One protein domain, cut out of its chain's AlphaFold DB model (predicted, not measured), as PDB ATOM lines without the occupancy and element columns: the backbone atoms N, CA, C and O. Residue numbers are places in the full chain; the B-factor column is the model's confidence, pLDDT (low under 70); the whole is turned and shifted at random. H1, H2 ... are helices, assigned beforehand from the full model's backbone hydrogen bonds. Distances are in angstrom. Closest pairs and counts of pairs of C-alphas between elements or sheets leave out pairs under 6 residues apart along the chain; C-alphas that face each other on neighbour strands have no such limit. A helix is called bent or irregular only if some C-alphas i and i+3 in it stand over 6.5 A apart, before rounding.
ATOM      1  N   PRO A 127     -33.612  29.552 -56.173       93.06
ATOM      2  CA  PRO A 127     -32.513  28.640 -56.457       93.06
ATOM      3  C   PRO A 127     -33.028  27.235 -56.775       93.06
ATOM      4  O   PRO A 127     -34.178  26.881 -56.515       93.06
ATOM      5  N   ASP A 128     -32.157  26.424 -57.359       88.50
ATOM      6  CA  ASP A 128     -32.414  25.011 -57.644       88.50
ATOM      7  C   ASP A 128     -32.771  24.211 -56.379       88.50
ATOM      8  O   ASP A 128     -33.678  23.378 -56.394       88.50
ATOM      9  N   THR A 129     -32.134  24.533 -55.255       88.38
ATOM     10  CA  THR A 129     -32.418  23.967 -53.931       88.38
ATOM     11  C   THR A 129     -33.824  24.279 -53.420       88.38
ATOM     12  O   THR A 129     -34.281  23.620 -52.489       88.38
ATOM     13  N   ALA A 130     -34.526  25.239 -54.029       88.50
ATOM     14  CA  ALA A 130     -35.853  25.687 -53.626       88.50
ATOM     15  C   ALA A 130     -36.982  25.219 -54.565       88.50
ATOM     16  O   ALA A 130     -38.128  25.629 -54.394       88.50
ATOM     17  N   LEU A 131     -36.705  24.352 -55.548       84.44
ATOM     18  CA  LEU A 131     -37.712  23.899 -56.522       84.44
ATOM     19  C   LEU A 131     -38.918  23.189 -55.888       84.44
ATOM     20  O   LEU A 131     -40.029  23.284 -56.411       84.44
ATOM     21  N   GLY A 132     -38.732  22.526 -54.743       81.44
ATOM     22  CA  GLY A 132     -39.825  21.897 -53.992       81.44
ATOM     23  C   GLY A 132     -40.881  22.891 -53.490       81.44
ATOM     24  O   GLY A 132     -42.006  22.496 -53.198       81.44
ATOM     25  N   TRP A 133     -40.554  24.185 -53.453       83.75
ATOM     26  CA  TRP A 133     -41.449  25.252 -53.007       83.75
ATOM     27  C   TRP A 133     -42.307  25.863 -54.122       83.75
ATOM     28  O   TRP A 133     -43.222  26.632 -53.822       83.75
ATOM     29  N   VAL A 134     -42.070  25.509 -55.395       81.56
ATOM     30  CA  VAL A 134     -42.810  26.048 -56.556       81.56
ATOM     31  C   VAL A 134     -44.338  25.917 -56.414       81.56
ATOM     32  O   VAL A 134     -45.025  26.922 -56.605       81.56
ATOM     33  N   PRO A 135     -44.909  24.760 -56.014       76.88
ATOM     34  CA  PRO A 135     -46.363  24.634 -55.860       76.88
ATOM     35  C   PRO A 135     -46.948  25.565 -54.789       76.88
ATOM     36  O   PRO A 135     -48.106  25.963 -54.874       76.88
ATOM     37  N   VAL A 136     -46.151  25.913 -53.775       74.88
ATOM     38  CA  VAL A 136     -46.583  26.697 -52.609       74.88
ATOM     39  C   VAL A 136     -46.560  28.190 -52.919       74.88
ATOM     40  O   VAL A 136     -47.502  28.910 -52.587       74.88
ATOM     41  N   ILE A 137     -45.503  28.659 -53.592       78.56
ATOM     42  CA  ILE A 137     -45.392  30.064 -54.009       78.56
ATOM     43  C   ILE A 137     -46.389  30.410 -55.119       78.56
ATOM     44  O   ILE A 137     -46.903  31.526 -55.147       78.56
ATOM     45  N   GLN A 138     -46.721  29.451 -55.990       72.62
ATOM     46  CA  GLN A 138     -47.743  29.618 -57.030       72.62
ATOM     47  C   GLN A 138     -49.119  29.945 -56.452       72.62
ATOM     48  O   GLN A 138     -49.844  30.765 -57.011       72.62
ATOM     49  N   ASP A 139     -49.446  29.358 -55.304       68.44
ATOM     50  CA  ASP A 139     -50.709  29.592 -54.609       68.44
ATOM     51  C   ASP A 139     -50.693  30.868 -53.746       68.44
ATOM     52  O   ASP A 139     -51.599  31.113 -52.956       68.44
ATOM     53  N   ARG A 140     -49.635  31.688 -53.860       65.12
ATOM     54  CA  ARG A 140     -49.461  32.987 -53.177       65.12
ATOM     55  C   ARG A 140     -49.596  32.944 -51.652       65.12
ATOM     56  O   ARG A 140     -49.762  33.983 -51.019       65.12
ATOM     57  N   ARG A 141     -49.481  31.763 -51.043       69.06
ATOM     58  CA  ARG A 141     -49.569  31.592 -49.586       69.06
ATOM     59  C   ARG A 141     -48.287  32.013 -48.869       69.06
ATOM     60  O   ARG A 141     -48.323  32.326 -47.686       69.06
ATOM     61  N   ILE A 142     -47.162  32.039 -49.582       78.62
ATOM     62  CA  ILE A 142     -45.830  32.321 -49.044       78.62
ATOM     63  C   ILE A 142     -45.062  33.281 -49.958       78.62
ATOM     64  O   ILE A 142     -45.221  33.264 -51.179       78.62
ATOM     65  N   THR A 143     -44.208  34.117 -49.368       84.62
ATOM     66  CA  THR A 143     -43.352  35.042 -50.118       84.62
ATOM     67  C   THR A 143     -42.033  34.383 -50.529       84.62
ATOM     68  O   THR A 143     -41.541  33.463 -49.874       84.62
ATOM     69  N   ARG A 144     -41.399  34.917 -51.583       88.44
ATOM     70  CA  ARG A 144     -40.039  34.530 -51.994       88.44
ATOM     71  C   ARG A 144     -39.048  34.617 -50.830       88.44
ATOM     72  O   ARG A 144     -38.255  33.705 -50.637       88.44
ATOM     73  N   GLY A 145     -39.100  35.698 -50.049       87.50
ATOM     74  CA  GLY A 145     -38.201  35.904 -48.910       87.50
ATOM     75  C   GLY A 145     -38.337  34.821 -47.838       87.50
ATOM     76  O   GLY A 145     -37.327  34.304 -47.373       87.50
ATOM     77  N   ALA A 146     -39.568  34.423 -47.505       84.69
ATOM     78  CA  ALA A 146     -39.814  33.352 -46.539       84.69
ATOM     79  C   ALA A 146     -39.284  31.994 -47.035       84.69
ATOM     80  O   ALA A 146     -38.651  31.273 -46.269       84.69
ATOM     81  N   ILE A 147     -39.462  31.672 -48.323       87.69
ATOM     82  CA  ILE A 147     -38.887  30.450 -48.917       87.69
ATOM     83  C   ILE A 147     -37.362  30.458 -48.829       87.69
ATOM     84  O   ILE A 147     -36.768  29.459 -48.436       87.69
ATOM     85  N   LEU A 148     -36.717  31.574 -49.166       90.31
ATOM     86  CA  LEU A 148     -35.260  31.671 -49.092       90.31
ATOM     87  C   LEU A 148     -34.756  31.489 -47.656       90.31
ATOM     88  O   LEU A 148     -33.828  30.718 -47.437       90.31
ATOM     89  N   ALA A 149     -35.429  32.093 -46.674       86.75
ATOM     90  CA  ALA A 149     -35.104  31.923 -45.258       86.75
ATOM     91  C   ALA A 149     -35.264  30.467 -44.767       86.75
ATOM     92  O   ALA A 149     -34.560  30.036 -43.849       86.75
ATOM     93  N   LEU A 150     -36.190  29.703 -45.350       85.75
ATOM     94  CA  LEU A 150     -36.367  28.275 -45.067       85.75
ATOM     95  C   LEU A 150     -35.279  27.422 -45.720       85.75
ATOM     96  O   LEU A 150     -34.743  26.512 -45.090       85.75
ATOM     97  N   VAL A 151     -34.918  27.743 -46.960       88.94
ATOM     98  CA  VAL A 151     -33.861  27.052 -47.706       88.94
ATOM     99  C   VAL A 151     -32.495  27.271 -47.054       88.94
ATOM    100  O   VAL A 151     -31.718  26.326 -46.960       88.94
ATOM    101  N   GLU A 152     -32.226  28.467 -46.522       86.81
ATOM    102  CA  GLU A 152     -31.034  28.761 -45.709       86.81
ATOM    103  C   GLU A 152     -30.946  27.888 -44.447       86.81
ATOM    104  O   GLU A 152     -29.852  27.551 -44.000       86.81
ATOM    105  N   ARG A 153     -32.093  27.469 -43.901       83.81
ATOM    106  CA  ARG A 153     -32.189  26.527 -42.773       83.81
ATOM    107  C   ARG A 153     -32.167  25.056 -43.208       83.81
ATOM    108  O   ARG A 153     -32.263  24.174 -42.364       83.81
ATOM    109  N   GLY A 154     -32.034  24.786 -44.507       85.19
ATOM    110  CA  GLY A 154     -31.947  23.441 -45.074       85.19
ATOM    111  C   GLY A 154     -33.276  22.835 -45.530       85.19
ATOM    112  O   GLY A 154     -33.261  21.741 -46.092       85.19
ATOM    113  N   TYR A 155     -34.410  23.524 -45.365       84.38
ATOM    114  CA  TYR A 155     -35.717  23.004 -45.784       84.38
ATOM    115  C   TYR A 155     -35.956  23.247 -47.280       84.38
ATOM    116  O   TYR A 155     -36.203  24.371 -47.725       84.38
ATOM    117  N   ARG A 156     -35.910  22.180 -48.085       79.56
ATOM    118  CA  ARG A 156     -36.055  22.262 -49.554       79.56
ATOM    119  C   ARG A 156     -37.488  22.077 -50.047       79.56
ATOM    120  O   ARG A 156     -37.764  22.322 -51.222       79.56
ATOM    121  N   SER A 157     -38.392  21.661 -49.165       77.56
ATOM    122  CA  SER A 157     -39.827  21.575 -49.428       77.56
ATOM    123  C   SER A 157     -40.625  21.525 -48.122       77.56
ATOM    124  O   SER A 157     -40.052  21.355 -47.043       77.56
ATOM    125  N   LEU A 158     -41.952  21.652 -48.221       70.69
ATOM    126  CA  LEU A 158     -42.856  21.554 -47.070       70.69
ATOM    127  C   LEU A 158     -42.755  20.201 -46.357       70.69
ATOM    128  O   LEU A 158     -42.825  20.147 -45.135       70.69
ATOM    129  N   GLU A 159     -42.563  19.116 -47.107       70.50
ATOM    130  CA  GLU A 159     -42.507  17.750 -46.575       70.50
ATOM    131  C   GLU A 159     -41.258  17.493 -45.721       70.50
ATOM    132  O   GLU A 159     -41.231  16.545 -44.943       70.50
ATOM    133  N   GLN A 160     -40.221  18.323 -45.863       73.94
ATOM    134  CA  GLN A 160     -38.973  18.188 -45.110       73.94
ATOM    135  C   GLN A 160     -39.010  18.881 -43.750       73.94
ATOM    136  O   GLN A 160     -38.046  18.752 -43.002       73.94
ATOM    137  N   ILE A 161     -40.072  19.628 -43.431       73.25
ATOM    138  CA  ILE A 161     -40.189  20.337 -42.157       73.25
ATOM    139  C   ILE A 161     -40.653  19.348 -41.076       73.25
ATOM    140  O   ILE A 161     -41.792  18.877 -41.130       73.25
ATOM    141  N   PRO A 162     -39.820  19.039 -40.064       71.88
ATOM    142  CA  PRO A 162     -40.233  18.193 -38.954       71.88
ATOM    143  C   PRO A 162     -41.316  18.881 -38.122       71.88
ATOM    144  O   PRO A 162     -41.247  20.085 -37.871       71.88
ATOM    145  N   ALA A 163     -42.256  18.104 -37.578       69.94
ATOM    146  CA  ALA A 163     -43.285  18.632 -36.677       69.94
ATOM    147  C   ALA A 163     -42.700  19.394 -35.470       69.94
ATOM    148  O   ALA A 163     -43.302  20.356 -35.003       69.94
ATOM    149  N   ALA A 164     -41.509  19.004 -35.001       67.81
ATOM    150  CA  ALA A 164     -40.806  19.659 -33.898       67.81
ATOM    151  C   ALA A 164     -40.315  21.084 -34.228       67.81
ATOM    152  O   ALA A 164     -40.168  21.905 -33.324       67.81
ATOM    153  N   ASP A 165     -40.087  21.391 -35.508       74.06
ATOM    154  CA  ASP A 165     -39.611  22.706 -35.947       74.06
ATOM    155  C   ASP A 165     -40.769  23.648 -36.310       74.06
ATOM    156  O   ASP A 165     -40.570  24.857 -36.401       74.06
ATOM    157  N   MET A 166     -41.996  23.128 -36.435       69.56
ATOM    158  CA  MET A 166     -43.194  23.895 -36.806       69.56
ATOM    159  C   MET A 166     -43.468  25.082 -35.879       69.56
ATOM    160  O   MET A 166     -43.842  26.153 -36.350       69.56
ATOM    161  N   GLU A 167     -43.260  24.912 -34.569       71.25
ATOM    162  CA  GLU A 167     -43.402  26.003 -33.596       71.25
ATOM    163  C   GLU A 167     -42.380  27.119 -33.837       71.25
ATOM    164  O   GLU A 167     -42.719  28.296 -33.764       71.25
ATOM    165  N   ARG A 168     -41.146  26.767 -34.219       73.75
ATOM    166  CA  ARG A 168     -40.068  27.736 -34.479       73.75
ATOM    167  C   ARG A 168     -40.241  28.478 -35.806       73.75
ATOM    168  O   ARG A 168     -39.603  29.503 -36.020       73.75
ATOM    169  N   LEU A 169     -41.072  27.959 -36.711       73.81
ATOM    170  CA  LEU A 169     -41.316  28.545 -38.032       73.81
ATOM    171  C   LEU A 169     -42.513  29.505 -38.066       73.81
ATOM    172  O   LEU A 169     -42.739  30.132 -39.103       73.81
ATOM    173  N   ARG A 170     -43.241  29.678 -36.951       73.50
ATOM    174  CA  ARG A 170     -44.354  30.642 -36.826       73.50
ATOM    175  C   ARG A 170     -43.958  32.089 -37.102       73.50
ATOM    176  O   ARG A 170     -44.770  32.838 -37.633       73.50
ATOM    177  N   ASP A 171     -42.708  32.445 -36.829       73.81
ATOM    178  CA  ASP A 171     -42.195  33.800 -37.061       73.81
ATOM    179  C   ASP A 171     -41.868  34.077 -38.540       73.81
ATOM    180  O   ASP A 171     -41.661  35.223 -38.936       73.81
ATOM    181  N   ILE A 172     -41.798  33.031 -39.372       71.38
ATOM    182  CA  ILE A 172     -41.351  33.104 -40.774       71.38
ATOM    183  C   ILE A 172     -42.501  32.783 -41.733       71.38
ATOM    184  O   ILE A 172     -42.591  33.356 -42.823       71.38
ATOM    185  N   LEU A 173     -43.369  31.847 -41.347       70.12
ATOM    186  CA  LEU A 173     -44.460  31.347 -42.168       70.12
ATOM    187  C   LEU A 173     -45.805  31.943 -41.735       70.12
ATOM    188  O   LEU A 173     -46.145  31.884 -40.555       70.12
ATOM    189  N   PRO A 174     -46.627  32.431 -42.681       66.69
ATOM    190  CA  PRO A 174     -48.000  32.818 -42.384       66.69
ATOM    191  C   PRO A 174     -48.808  31.652 -41.779       66.69
ATOM    192  O   PRO A 174     -48.611  30.504 -42.196       66.69
ATOM    193  N   PRO A 175     -49.785  31.920 -40.890       64.94
ATOM    194  CA  PRO A 175     -50.600  30.884 -40.244       64.94
ATOM    195  C   PRO A 175     -51.266  29.926 -41.243       64.94
ATOM    196  O   PRO A 175     -51.185  28.709 -41.090       64.94
ATOM    197  N   GLY A 176     -51.814  30.462 -42.339       63.12
ATOM    198  CA  GLY A 176     -52.456  29.659 -43.385       63.12
ATOM    199  C   GLY A 176     -51.506  28.735 -44.161       63.12
ATOM    200  O   GLY A 176     -51.950  27.737 -44.724       63.12
ATOM    201  N   VAL A 177     -50.194  29.018 -44.182       64.94
ATOM    202  CA  VAL A 177     -49.195  28.083 -44.731       64.94
ATOM    203  C   VAL A 177     -48.981  26.941 -43.753       64.94
ATOM    204  O   VAL A 177     -49.055  25.787 -44.169       64.94
ATOM    205  N   LEU A 178     -48.783  27.250 -42.469       64.25
ATOM    206  CA  LEU A 178     -48.534  26.268 -41.408       64.25
ATOM    207  C   LEU A 178     -49.679  25.263 -41.256       64.25
ATOM    208  O   LEU A 178     -49.438  24.075 -41.061       64.25
ATOM    209  N   GLU A 179     -50.919  25.729 -41.378       64.00
ATOM    210  CA  GLU A 179     -52.119  24.887 -41.323       64.00
ATOM    211  C   GLU A 179     -52.253  23.959 -42.533       64.00
ATOM    212  O   GLU A 179     -52.845  22.885 -42.433       64.00
ATOM    213  N   SER A 180     -51.679  24.349 -43.674       56.19
ATOM    214  CA  SER A 180     -51.699  23.552 -44.900       56.19
ATOM    215  C   SER A 180     -50.588  22.502 -44.984       56.19
ATOM    216  O   SER A 180     -50.588  21.697 -45.917       56.19
ATOM    217  N   ILE A 181     -49.652  22.498 -44.027       55.94
ATOM    218  CA  ILE A 181     -48.572  21.511 -43.970       55.94
ATOM    219  C   ILE A 181     -49.153  20.198 -43.432       55.94
ATOM    220  O   ILE A 181     -49.684  20.188 -42.315       55.94
TER     221      ILE A 181
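Overview. This is residues 127 to 181 of the 305 residues of the protein "Ski2-like helicase" of candidate division TA06 bacterium ADurb.Bin417 (UniProt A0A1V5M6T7). What is the main picture? H1 and H2 make a helical hairpin, and a long loop, residues 153 to 174, leads from it to the short helix H3, apart from both. What is printed? The printed part has 55 residues, 25 of them, under half, in three named helices in the order H1, H2, H3; the class is all helix. It is compact, with a radius of gyration of the C-alphas of 10.0 A and spans of 26 by 21 by 17 A.

Arrangement. How does the longest helix stand? H1, residues 128 to 138, touches H2, residues 144 to 152, closest at the C-alphas of Ala 130 and Val 151, 6.4 A apart. This hairpin runs opposite ways at 37 degrees, only just a steep tilt. Where is H3? H3, residues 175 to 179, is apart from H2 and only just apart from H1, their closest C-alphas 8.4 A apart. Are the backbones in range? Every O i to N i+4 pair of H2 and H3 is within hydrogen-bond range; H1 has 2 of 7, and 4 of 8 O i to N i+3 pairs.

Along the chain. Where does H1 begin? C-alpha 128 is at (-32.414, 25.011, -57.644); H1 is 16.0 A long and irregular, C-alphas 129 and 132 being 7.7 A apart. How long are the others? H2 measures 12.4 A and H3 6.3 A, ending at C-alpha 179 (-52.119, 24.887, -41.323).

Size, cuts and confidence. Which links are long? H2 to H3 is long, with 22 residues; H1 to H2 is tight, and the printed part has no cut. Where is confidence low? Fourteen residues are under 70, among them 174 to 181.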